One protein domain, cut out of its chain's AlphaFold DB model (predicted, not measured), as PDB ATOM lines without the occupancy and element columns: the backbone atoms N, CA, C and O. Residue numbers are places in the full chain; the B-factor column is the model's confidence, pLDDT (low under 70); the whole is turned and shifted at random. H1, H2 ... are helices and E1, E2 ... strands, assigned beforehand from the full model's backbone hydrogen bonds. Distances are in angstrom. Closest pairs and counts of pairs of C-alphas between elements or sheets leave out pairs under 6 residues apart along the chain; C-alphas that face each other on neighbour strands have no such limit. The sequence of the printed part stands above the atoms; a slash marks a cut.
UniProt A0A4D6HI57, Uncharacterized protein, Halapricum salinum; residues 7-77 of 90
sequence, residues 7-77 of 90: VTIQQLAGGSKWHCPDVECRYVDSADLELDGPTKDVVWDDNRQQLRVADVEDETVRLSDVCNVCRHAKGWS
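AT A GLANCE: This is residues 7 to 77 of the 90 residues of an uncharacterized protein of Halapricum salinum (UniProt A0A4D6HI57). With little regular structure, a strongly twisted antiparallel sheet, E1 E2 E3, lies among loops, its E2 and E3 hairpin towards one end, H1 towards the other. Of 71 printed residues, 27 are in named elements, E1 H1 E2 E3 H2 in order, mixed in class. The whole is compact, radius of gyration of the C-alphas 11.7 A, spanning 36 by 21 by 18 A.

HOW THE PARTS SIT: E2, residues 39 to 45, is antiparallel to E1, residues 7 to 11, N 9 and O 40 within hydrogen-bond range at 2.8 A. E2 and E3, residues 50 to 53, form a hairpin, with N 43 and O 52 2.8 A apart. H1, residues 26 to 29, and H2, residues 68 to 74, are not on the sheet; in H2 every O i to N i+4 pair is within range.

IN THESE COORDINATES: E2 spans 19.0 A; C-alpha 7 is at (165.109, 232.136, 236.850), C-alpha 74 at (159.705, 230.130, 230.226).

THE WHOLE: The printed part has no cut, long links E1 to H1 and E3 to H2, and pLDDT under 70 at residues 26 to 33.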
ATOM      1  N   VAL A   7     165.976 233.256 236.475       94.56
ATOM      2  CA  VAL A   7     165.109 232.136 236.850       94.56
ATOM      3  C   VAL A   7     165.926 231.156 237.669       94.56
ATOM      4  O   VAL A   7     167.009 230.764 237.248       94.56
ATOM      5  N   THR A   8     165.405 230.725 238.811       95.56
ATOM      6  CA  THR A   8     166.027 229.653 239.588       95.56
ATOM      7  C   THR A   8     165.593 228.301 239.027       95.56
ATOM      8  O   THR A   8     164.409 228.052 238.794       95.56
ATOM      9  N   ILE A   9     166.559 227.419 238.805       94.44
ATOM     10  CA  ILE A   9     166.349 226.007 238.501       94.44
ATOM     11  C   ILE A   9     166.945 225.158 239.621       94.44
ATOM     12  O   ILE A   9     167.956 225.521 240.216       94.44
ATOM     13  N   GLN A  10     166.338 224.013 239.887       93.06
ATOM     14  CA  GLN A  10     166.772 223.059 240.892       93.06
ATOM     15  C   GLN A  10     166.859 221.665 240.287       93.06
ATOM     16  O   GLN A  10     166.036 221.279 239.453       93.06
ATOM     17  N   GLN A  11     167.896 220.929 240.662       91.12
ATOM     18  CA  GLN A  11     168.093 219.564 240.200       91.12
ATOM     19  C   GLN A  11     167.124 218.615 240.919       91.12
ATOM     20  O   GLN A  11     166.914 218.731 242.124       91.12
ATOM     21  N   LEU A  12     166.535 217.679 240.171       84.69
ATOM     22  CA  LEU A  12     165.713 216.604 240.732       84.69
ATOM     23  C   LEU A  12     166.585 215.601 241.500       84.69
ATOM     24  O   LEU A  12     167.686 215.268 241.040       84.69
ATOM     25  N   ALA A  13     166.062 215.080 242.611       77.38
ATOM     26  CA  ALA A  13     166.708 214.065 243.439       77.38
ATOM     27  C   ALA A  13     167.219 212.885 242.603       77.38
ATOM     28  O   ALA A  13     166.496 212.313 241.784       77.38
ATOM     29  N   GLY A  14     168.493 212.527 242.784       71.25
ATOM     30  CA  GLY A  14     169.109 211.365 242.130       71.25
ATOM     31  C   GLY A  14     169.233 211.437 240.597       71.25
ATOM     32  O   GLY A  14     169.635 210.448 239.983       71.25
ATOM     33  N   GLY A  15     168.912 212.572 239.963       78.25
ATOM     34  CA  GLY A  15     168.924 212.737 238.507       78.25
ATOM     35  C   GLY A  15     169.856 213.847 238.022       78.25
ATOM     36  O   GLY A  15     170.412 214.604 238.803       78.25
ATOM     37  N   SER A  16     170.020 213.979 236.703       83.00
ATOM     38  CA  SER A  16     170.741 215.093 236.052       83.00
ATOM     39  C   SER A  16     169.814 216.184 235.507       83.00
ATOM     40  O   SER A  16     170.259 217.099 234.815       83.00
ATOM     41  N   LYS A  17     168.508 216.063 235.769       89.19
ATOM     42  CA  LYS A  17     167.483 216.948 235.218       89.19
ATOM     43  C   LYS A  17     167.228 218.139 236.131       89.19
ATOM     44  O   LYS A  17     167.105 217.983 237.341       89.19
ATOM     45  N   TRP A  18     167.090 219.304 235.513       93.00
ATOM     46  CA  TRP A  18     166.756 220.570 236.143       93.00
ATOM     47  C   TRP A  18     165.274 220.889 235.970       93.00
ATOM     48  O   TRP A  18     164.691 220.661 234.907       93.00
ATOM     49  N   HIS A  19     164.678 221.475 236.998       92.38
ATOM     50  CA  HIS A  19     163.285 221.899 237.037       92.38
ATOM     51  C   HIS A  19     163.183 223.308 237.627       92.38
ATOM     52  O   HIS A  19     164.014 223.702 238.436       92.38
ATOM     53  N   CYS A  20     162.193 224.087 237.212       92.06
ATOM     54  CA  CYS A  20     161.900 225.402 237.772       92.06
ATOM     55  C   CYS A  20     160.952 225.212 238.963       92.06
ATOM     56  O   CYS A  20     159.817 224.787 238.735       92.06
ATOM     57  N   PRO A  21     161.359 225.522 240.208       89.25
ATOM     58  CA  PRO A  21     160.508 225.315 241.384       89.25
ATOM     59  C   PRO A  21     159.175 226.076 241.332       89.25
ATOM     60  O   PRO A  21     158.213 225.673 241.971       89.25
ATOM     61  N   ASP A  22     159.106 227.160 240.554       89.19
ATOM     62  CA  ASP A  22     157.908 227.980 240.362       89.19
ATOM     63  C   ASP A  22     156.975 227.481 239.241       89.19
ATOM     64  O   ASP A  22     155.933 228.084 238.994       89.19
ATOM     65  N   VAL A  23     157.337 226.400 238.543       88.00
ATOM     66  CA  VAL A  23     156.528 225.804 237.473       88.00
ATOM     67  C   VAL A  23     155.894 224.512 237.968       88.00
ATOM     68  O   VAL A  23     156.582 223.516 238.205       88.00
ATOM     69  N   GLU A  24     154.564 224.503 238.038       82.94
ATOM     70  CA  GLU A  24     153.788 223.297 238.320       82.94
ATOM     71  C   GLU A  24     153.992 222.271 237.197       82.94
ATOM     72  O   GLU A  24     153.655 222.493 236.030       82.94
ATOM     73  N   CYS A  25     154.570 221.123 237.539       79.19
ATOM     74  CA  CYS A  25     154.807 220.037 236.604       79.19
ATOM     75  C   CYS A  25     154.314 218.736 237.213       79.19
ATOM     76  O   CYS A  25     154.909 218.211 238.151       79.19
ATOM     77  N   ARG A  26     153.268 218.168 236.607       68.38
ATOM     78  CA  ARG A  26     152.681 216.895 237.034       68.38
ATOM     79  C   ARG A  26     153.712 215.761 237.121       68.38
ATOM     80  O   ARG A  26     153.552 214.871 237.936       68.38
ATOM     81  N   TYR A  27     154.778 215.788 236.321       63.88
ATOM     82  CA  TYR A  27     155.836 214.770 236.373       63.88
ATOM     83  C   TYR A  27     156.759 214.876 237.589       63.88
ATOM     84  O   TYR A  27     157.436 213.906 237.886       63.88
ATOM     85  N   VAL A  28     156.809 216.029 238.252       59.91
ATOM     86  CA  VAL A  28     157.527 216.224 239.522       59.91
ATOM     87  C   VAL A  28     156.556 216.048 240.690       59.91
ATOM     88  O   VAL A  28     156.901 215.449 241.691       59.91
ATOM     89  N   ASP A  29     155.311 216.495 240.521       56.47
ATOM     90  CA  ASP A  29     154.262 216.407 241.543       56.47
ATOM     91  C   ASP A  29     153.714 214.976 241.737       56.47
ATOM     92  O   ASP A  29     153.330 214.587 242.832       56.47
ATOM     93  N   SER A  30     153.697 214.165 240.667       54.53
ATOM     94  CA  SER A  30     153.169 212.785 240.681       54.53
ATOM     95  C   SER A  30     154.248 211.698 240.680       54.53
ATOM     96  O   SER A  30     153.897 210.519 240.690       54.53
ATOM     97  N   ALA A  31     155.528 212.058 240.564       53.94
ATOM     98  CA  ALA A  31     156.637 211.111 240.640       53.94
ATOM     99  C   ALA A  31     157.402 211.386 241.932       53.94
ATOM    100  O   ALA A  31     157.601 212.547 242.261       53.94
ATOM    101  N   ASP A  32     157.853 210.345 242.626       59.16
ATOM    102  CA  ASP A  32     158.626 210.391 243.880       59.16
ATOM    103  C   ASP A  32     160.013 211.090 243.771       59.16
ATOM    104  O   ASP A  32     160.974 210.689 244.422       59.16
ATOM    105  N   LEU A  33     160.177 212.089 242.899       65.38
ATOM    106  CA  LEU A  33     161.419 212.821 242.667       65.38
ATOM    107  C   LEU A  33     161.318 214.203 243.304       65.38
ATOM    108  O   LEU A  33     160.849 215.162 242.691       65.38
ATOM    109  N   GLU A  34     161.780 214.290 244.546       70.06
ATOM    110  CA  GLU A  34     161.849 215.541 245.291       70.06
ATOM    111  C   GLU A  34     162.798 216.550 244.612       70.06
ATOM    112  O   GLU A  34     163.774 216.197 243.944       70.06
ATOM    113  N   LEU A  35     162.512 217.841 244.783       73.62
ATOM    114  CA  LEU A  35     163.427 218.930 244.432       73.62
ATOM    115  C   LEU A  35     164.378 219.165 245.613       73.62
ATOM    116  O   LEU A  35     164.220 220.123 246.367       73.62
ATOM    117  N   ASP A  36     165.339 218.266 245.808       80.62
ATOM    118  CA  ASP A  36     166.299 218.311 246.924       80.62
ATOM    119  C   ASP A  36     167.746 218.599 246.478       80.62
ATOM    120  O   ASP A  36     168.636 218.810 247.304       80.62
ATOM    121  N   GLY A  37     167.982 218.636 245.165       84.88
ATOM    122  CA  GLY A  37     169.296 218.848 244.581       84.88
ATOM    123  C   GLY A  37     169.754 220.310 244.619       84.88
ATOM    124  O   GLY A  37     169.017 221.202 245.058       84.88
ATOM    125  N   PRO A  38     170.977 220.587 244.128       91.06
ATOM    126  CA  PRO A  38     171.503 221.944 244.052       91.06
ATOM    127  C   PRO A  38     170.615 222.848 243.194       91.06
ATOM    128  O   PRO A  38     169.963 222.405 242.245       91.06
ATOM    129  N   THR A  39     170.647 224.141 243.503       93.38
ATOM    130  CA  THR A  39     169.986 225.194 242.731       93.38
ATOM    131  C   THR A  39     170.992 225.973 241.896       93.38
ATOM    132  O   THR A  39     172.140 226.160 242.303       93.38
ATOM    133  N   LYS A  40     170.547 226.486 240.753       94.69
ATOM    134  CA  LYS A  40     171.273 227.467 239.947       94.69
ATOM    135  C   LYS A  40     170.336 228.591 239.556       94.69
ATOM    136  O   LYS A  40     169.198 228.340 239.167       94.69
ATOM    137  N   ASP A  41     170.844 229.810 239.584       96.12
ATOM    138  CA  ASP A  41     170.189 230.922 238.917       96.12
ATOM    139  C   ASP A  41     170.653 230.959 237.470       96.12
ATOM    140  O   ASP A  41     171.846 230.870 237.187       96.12
ATOM    141  N   VAL A  42     169.712 231.074 236.543       95.75
ATOM    142  CA  VAL A  42     169.991 231.089 235.113       95.75
ATOM    143  C   VAL A  42     169.343 232.274 234.426       95.75
ATOM    144  O   VAL A  42     168.321 232.807 234.863       95.75
ATOM    145  N   VAL A  43     169.952 232.679 233.320       95.00
ATOM    146  CA  VAL A  43     169.472 233.731 232.435       95.00
ATOM    147  C   VAL A  43     169.437 233.181 231.016       95.00
ATOM    148  O   VAL A  43     170.397 232.567 230.547       95.00
ATOM    149  N   TRP A  44     168.317 233.394 230.332       94.06
ATOM    150  CA  TRP A  44     168.207 233.085 228.913       94.06
ATOM    151  C   TRP A  44     168.899 234.167 228.082       94.06
ATOM    152  O   TRP A  44     168.589 235.351 228.202       94.06
ATOM    153  N   ASP A  45     169.856 233.751 227.258       91.06
ATOM    154  CA  ASP A  45     170.522 234.595 226.273       91.06
ATOM    155  C   ASP A  45     169.838 234.390 224.918       91.06
ATOM    156  O   ASP A  45     170.131 233.423 224.215       91.06
ATOM    157  N   ASP A  46     168.922 235.291 224.554       87.94
ATOM    158  CA  ASP A  46     168.199 235.236 223.276       87.94
ATOM    159  C   ASP A  46     169.123 235.328 222.053       87.94
ATOM    160  O   ASP A  46     168.838 234.720 221.021       87.94
ATOM    161  N   ASN A  47     170.249 236.044 222.159       87.88
ATOM    162  CA  ASN A  47     171.177 236.216 221.038       87.88
ATOM    163  C   ASN A  47     171.953 234.927 220.760       87.88
ATOM    164  O   ASN A  47     172.193 234.579 219.606       87.88
ATOM    165  N   ARG A  48     172.366 234.230 221.823       87.75
ATOM    166  CA  ARG A  48     173.114 232.966 221.728       87.75
ATOM    167  C   ARG A  48     172.221 231.730 221.761       87.75
ATOM    168  O   ARG A  48     172.713 230.634 221.508       87.75
ATOM    169  N   GLN A  49     170.939 231.901 222.073       89.94
ATOM    170  CA  GLN A  49     169.950 230.838 222.263       89.94
ATOM    171  C   GLN A  49     170.403 229.807 223.305       89.94
ATOM    172  O   GLN A  49     170.335 228.594 223.092       89.94
ATOM    173  N   GLN A  50     170.914 230.303 224.434       92.31
ATOM    174  CA  GLN A  50     171.544 229.498 225.481       92.31
ATOM    175  C   GLN A  50     171.053 229.884 226.873       92.31
ATOM    176  O   GLN A  50     170.792 231.049 227.164       92.31
ATOM    177  N   LEU A  51     170.982 228.888 227.757       93.81
ATOM    178  CA  LEU A  51     170.694 229.090 229.170       93.81
ATOM    179  C   LEU A  51     172.022 229.211 229.924       93.81
ATOM    180  O   LEU A  51     172.773 228.240 230.028       93.81
ATOM    181  N   ARG A  52     172.336 230.413 230.401       95.56
ATOM    182  CA  ARG A  52     173.597 230.726 231.084       95.56
ATOM    183  C   ARG A  52     173.393 230.720 232.587       95.56
ATOM    184  O   ARG A  52     172.356 231.191 233.047       95.56
ATOM    185  N   VAL A  53     174.367 230.222 233.339       94.94
ATOM    186  CA  VAL A  53     174.349 230.361 234.800       94.94
ATOM    187  C   VAL A  53     174.667 231.811 235.144       94.94
ATOM    188  O   VAL A  53     175.579 232.419 234.586       94.94
ATOM    189  N   ALA A  54     173.847 232.397 236.005       92.56
ATOM    190  CA  ALA A  54     174.042 233.753 236.464       92.56
ATOM    191  C   ALA A  54     175.294 233.823 237.346       92.56
ATOM    192  O   ALA A  54     175.562 232.911 238.121       92.56
ATOM    193  N   ASP A  55     176.048 234.914 237.227       89.56
ATOM    194  CA  ASP A  55     177.231 235.198 238.052       89.56
ATOM    195  C   ASP A  55     178.402 234.199 237.895       89.56
ATOM    196  O   ASP A  55     179.396 234.307 238.609       89.56
ATOM    197  N   VAL A  56     178.329 233.275 236.926       90.06
ATOM    198  CA  VAL A  56     179.426 232.369 236.559       90.06
ATOM    199  C   VAL A  56     179.778 232.565 235.087       90.06
ATOM    200  O   VAL A  56     178.943 232.398 234.195       90.06
ATOM    201  N   GLU A  57     181.025 232.952 234.823       88.62
ATOM    202  CA  GLU A  57     181.504 233.139 233.455       88.62
ATOM    203  C   GLU A  57     181.546 231.804 232.700       88.62
ATOM    204  O   GLU A  57     181.949 230.777 233.237       88.62
ATOM    205  N   ASP A  58     181.084 231.835 231.448       87.31
ATOM    206  CA  ASP A  58     181.073 230.715 230.494       87.31
ATOM    207  C   ASP A  58     180.360 229.414 230.917       87.31
ATOM    208  O   ASP A  58     180.339 228.445 230.155       87.31
ATOM    209  N   GLU A  59     179.681 229.383 232.066       94.38
ATOM    210  CA  GLU A  59     178.869 228.233 232.454       94.38
ATOM    211  C   GLU A  59     177.481 228.275 231.794       94.38
ATOM    212  O   GLU A  59     176.751 229.273 231.826       94.38
ATOM    213  N   THR A  60     177.090 227.147 231.195       94.12
ATOM    214  CA  THR A  60     175.796 226.979 230.527       94.12
ATOM    215  C   THR A  60     175.093 225.708 230.978       94.12
ATOM    216  O   THR A  60     175.719 224.711 231.342       94.12
ATOM    217  N   VAL A  61     173.765 225.735 230.926       93.81
ATOM    218  CA  VAL A  61     172.903 224.578 231.160       93.81
ATOM    219  C   VAL A  61     172.297 224.163 229.828       93.81
ATOM    220  O   VAL A  61     171.690 224.967 229.117       93.81
ATOM    221  N   ARG A  62     172.451 222.890 229.457       92.81
ATOM    222  CA  ARG A  62     171.863 222.382 228.216       92.81
ATOM    223  C   ARG A  62     170.349 222.351 228.358       92.81
ATOM    224  O   ARG A  62     169.825 221.781 229.310       92.81
ATOM    225  N   LEU A  63     169.629 222.867 227.362       91.56
ATOM    226  CA  LEU A  63     168.166 222.796 227.360       91.56
ATOM    227  C   LEU A  63     167.651 221.350 227.416       91.56
ATOM    228  O   LEU A  63     166.597 221.115 227.984       91.56
ATOM    229  N   SER A  64     168.383 220.367 226.881       90.56
ATOM    230  CA  SER A  64     168.016 218.947 227.008       90.56
ATOM    231  C   SER A  64     167.935 218.473 228.456       90.56
ATOM    232  O   SER A  64     167.220 217.514 228.743       90.56
ATOM    233  N   ASP A  65     168.674 219.122 229.353       92.00
ATOM    234  CA  ASP A  65     168.781 218.756 230.761       92.00
ATOM    235  C   ASP A  65     167.738 219.486 231.607       92.00
ATOM    236  O   ASP A  65     167.531 219.125 232.758       92.00
ATOM    237  N   VAL A  66     167.010 220.443 231.029       91.62
ATOM    238  CA  VAL A  66     165.887 221.124 231.673       91.62
ATOM    239  C   VAL A  66     164.577 220.427 231.307       91.62
ATOM    240  O   VAL A  66     164.336 220.077 230.149       91.62
ATOM    241  N   CYS A  67     163.699 220.254 232.292       89.69
ATOM    242  CA  CYS A  67     162.350 219.736 232.108       89.69
ATOM    243  C   CYS A  67     161.604 220.476 230.980       89.69
ATOM    244  O   CYS A  67     161.583 221.709 230.916       89.69
ATOM    245  N   ASN A  68     160.950 219.722 230.093       88.38
ATOM    246  CA  ASN A  68     160.243 220.284 228.938       88.38
ATOM    247  C   ASN A  68     159.115 221.246 229.338       88.38
ATOM    248  O   ASN A  68     158.899 222.237 228.644       88.38
ATOM    249  N   VAL A  69     158.442 220.995 230.468       89.38
ATOM    250  CA  VAL A  69     157.388 221.883 230.987       89.38
ATOM    251  C   VAL A  69     157.974 223.240 231.375       89.38
ATOM    252  O   VAL A  69     157.429 224.272 230.998       89.38
ATOM    253  N   CYS A  70     159.139 223.248 232.028       91.44
ATOM    254  CA  CYS A  70     159.847 224.475 232.389       91.44
ATOM    255  C   CYS A  70     160.275 225.267 231.161       91.44
ATOM    256  O   CYS A  70     160.008 226.461 231.063       91.44
ATOM    257  N   ARG A  71     160.881 224.584 230.185       91.62
ATOM    258  CA  ARG A  71     161.295 225.207 228.922       91.62
ATOM    259  C   ARG A  71     160.123 225.875 228.216       91.62
ATOM    260  O   ARG A  71     160.256 227.005 227.767       91.62
ATOM    261  N   HIS A  72     158.981 225.195 228.153       90.12
ATOM    262  CA  HIS A  72     157.776 225.737 227.539       90.12
ATOM    263  C   HIS A  72     157.215 226.927 228.332       90.12
ATOM    264  O   HIS A  72     156.948 227.970 227.745       90.12
ATOM    265  N   ALA A  73     157.095 226.810 229.660       91.38
ATOM    266  CA  ALA A  73     156.581 227.876 230.525       91.38
ATOM    267  C   ALA A  73     157.440 229.152 230.485       91.38
ATOM    268  O   ALA A  73     156.910 230.256 230.572       91.38
ATOM    269  N   LYS A  74     158.762 229.007 230.329       91.31
ATOM    270  CA  LYS A  74     159.705 230.130 230.226       91.31
ATOM    271  C   LYS A  74     159.967 230.593 228.787       91.31
ATOM    272  O   LYS A  74     160.682 231.570 228.595       91.31
ATOM    273  N   GLY A  75     159.418 229.907 227.780       90.81
ATOM    274  CA  GLY A  75     159.633 230.227 226.364       90.81
ATOM    275  C   GLY A  75     161.034 229.898 225.831       90.81
ATOM    276  O   GLY A  75     161.413 230.373 224.762       90.81
ATOM    277  N   TRP A  76     161.816 229.078 226.538       91.75
ATOM    278  CA  TRP A  76     163.177 228.714 226.139       91.75
ATOM    279  C   TRP A  76     163.160 227.694 225.006       91.75
ATOM    280  O   TRP A  76     162.946 226.490 225.204       91.75
ATOM    281  N   SER A  77     163.412 228.175 223.796       86.38
ATOM    282  CA  SER A  77     163.398 227.351 222.597       86.38
ATOM    283  C   SER A  77     164.496 227.764 221.629       86.38
ATOM    284  O   SER A  77     164.871 228.929 221.538       86.38
TER     285      SER A  77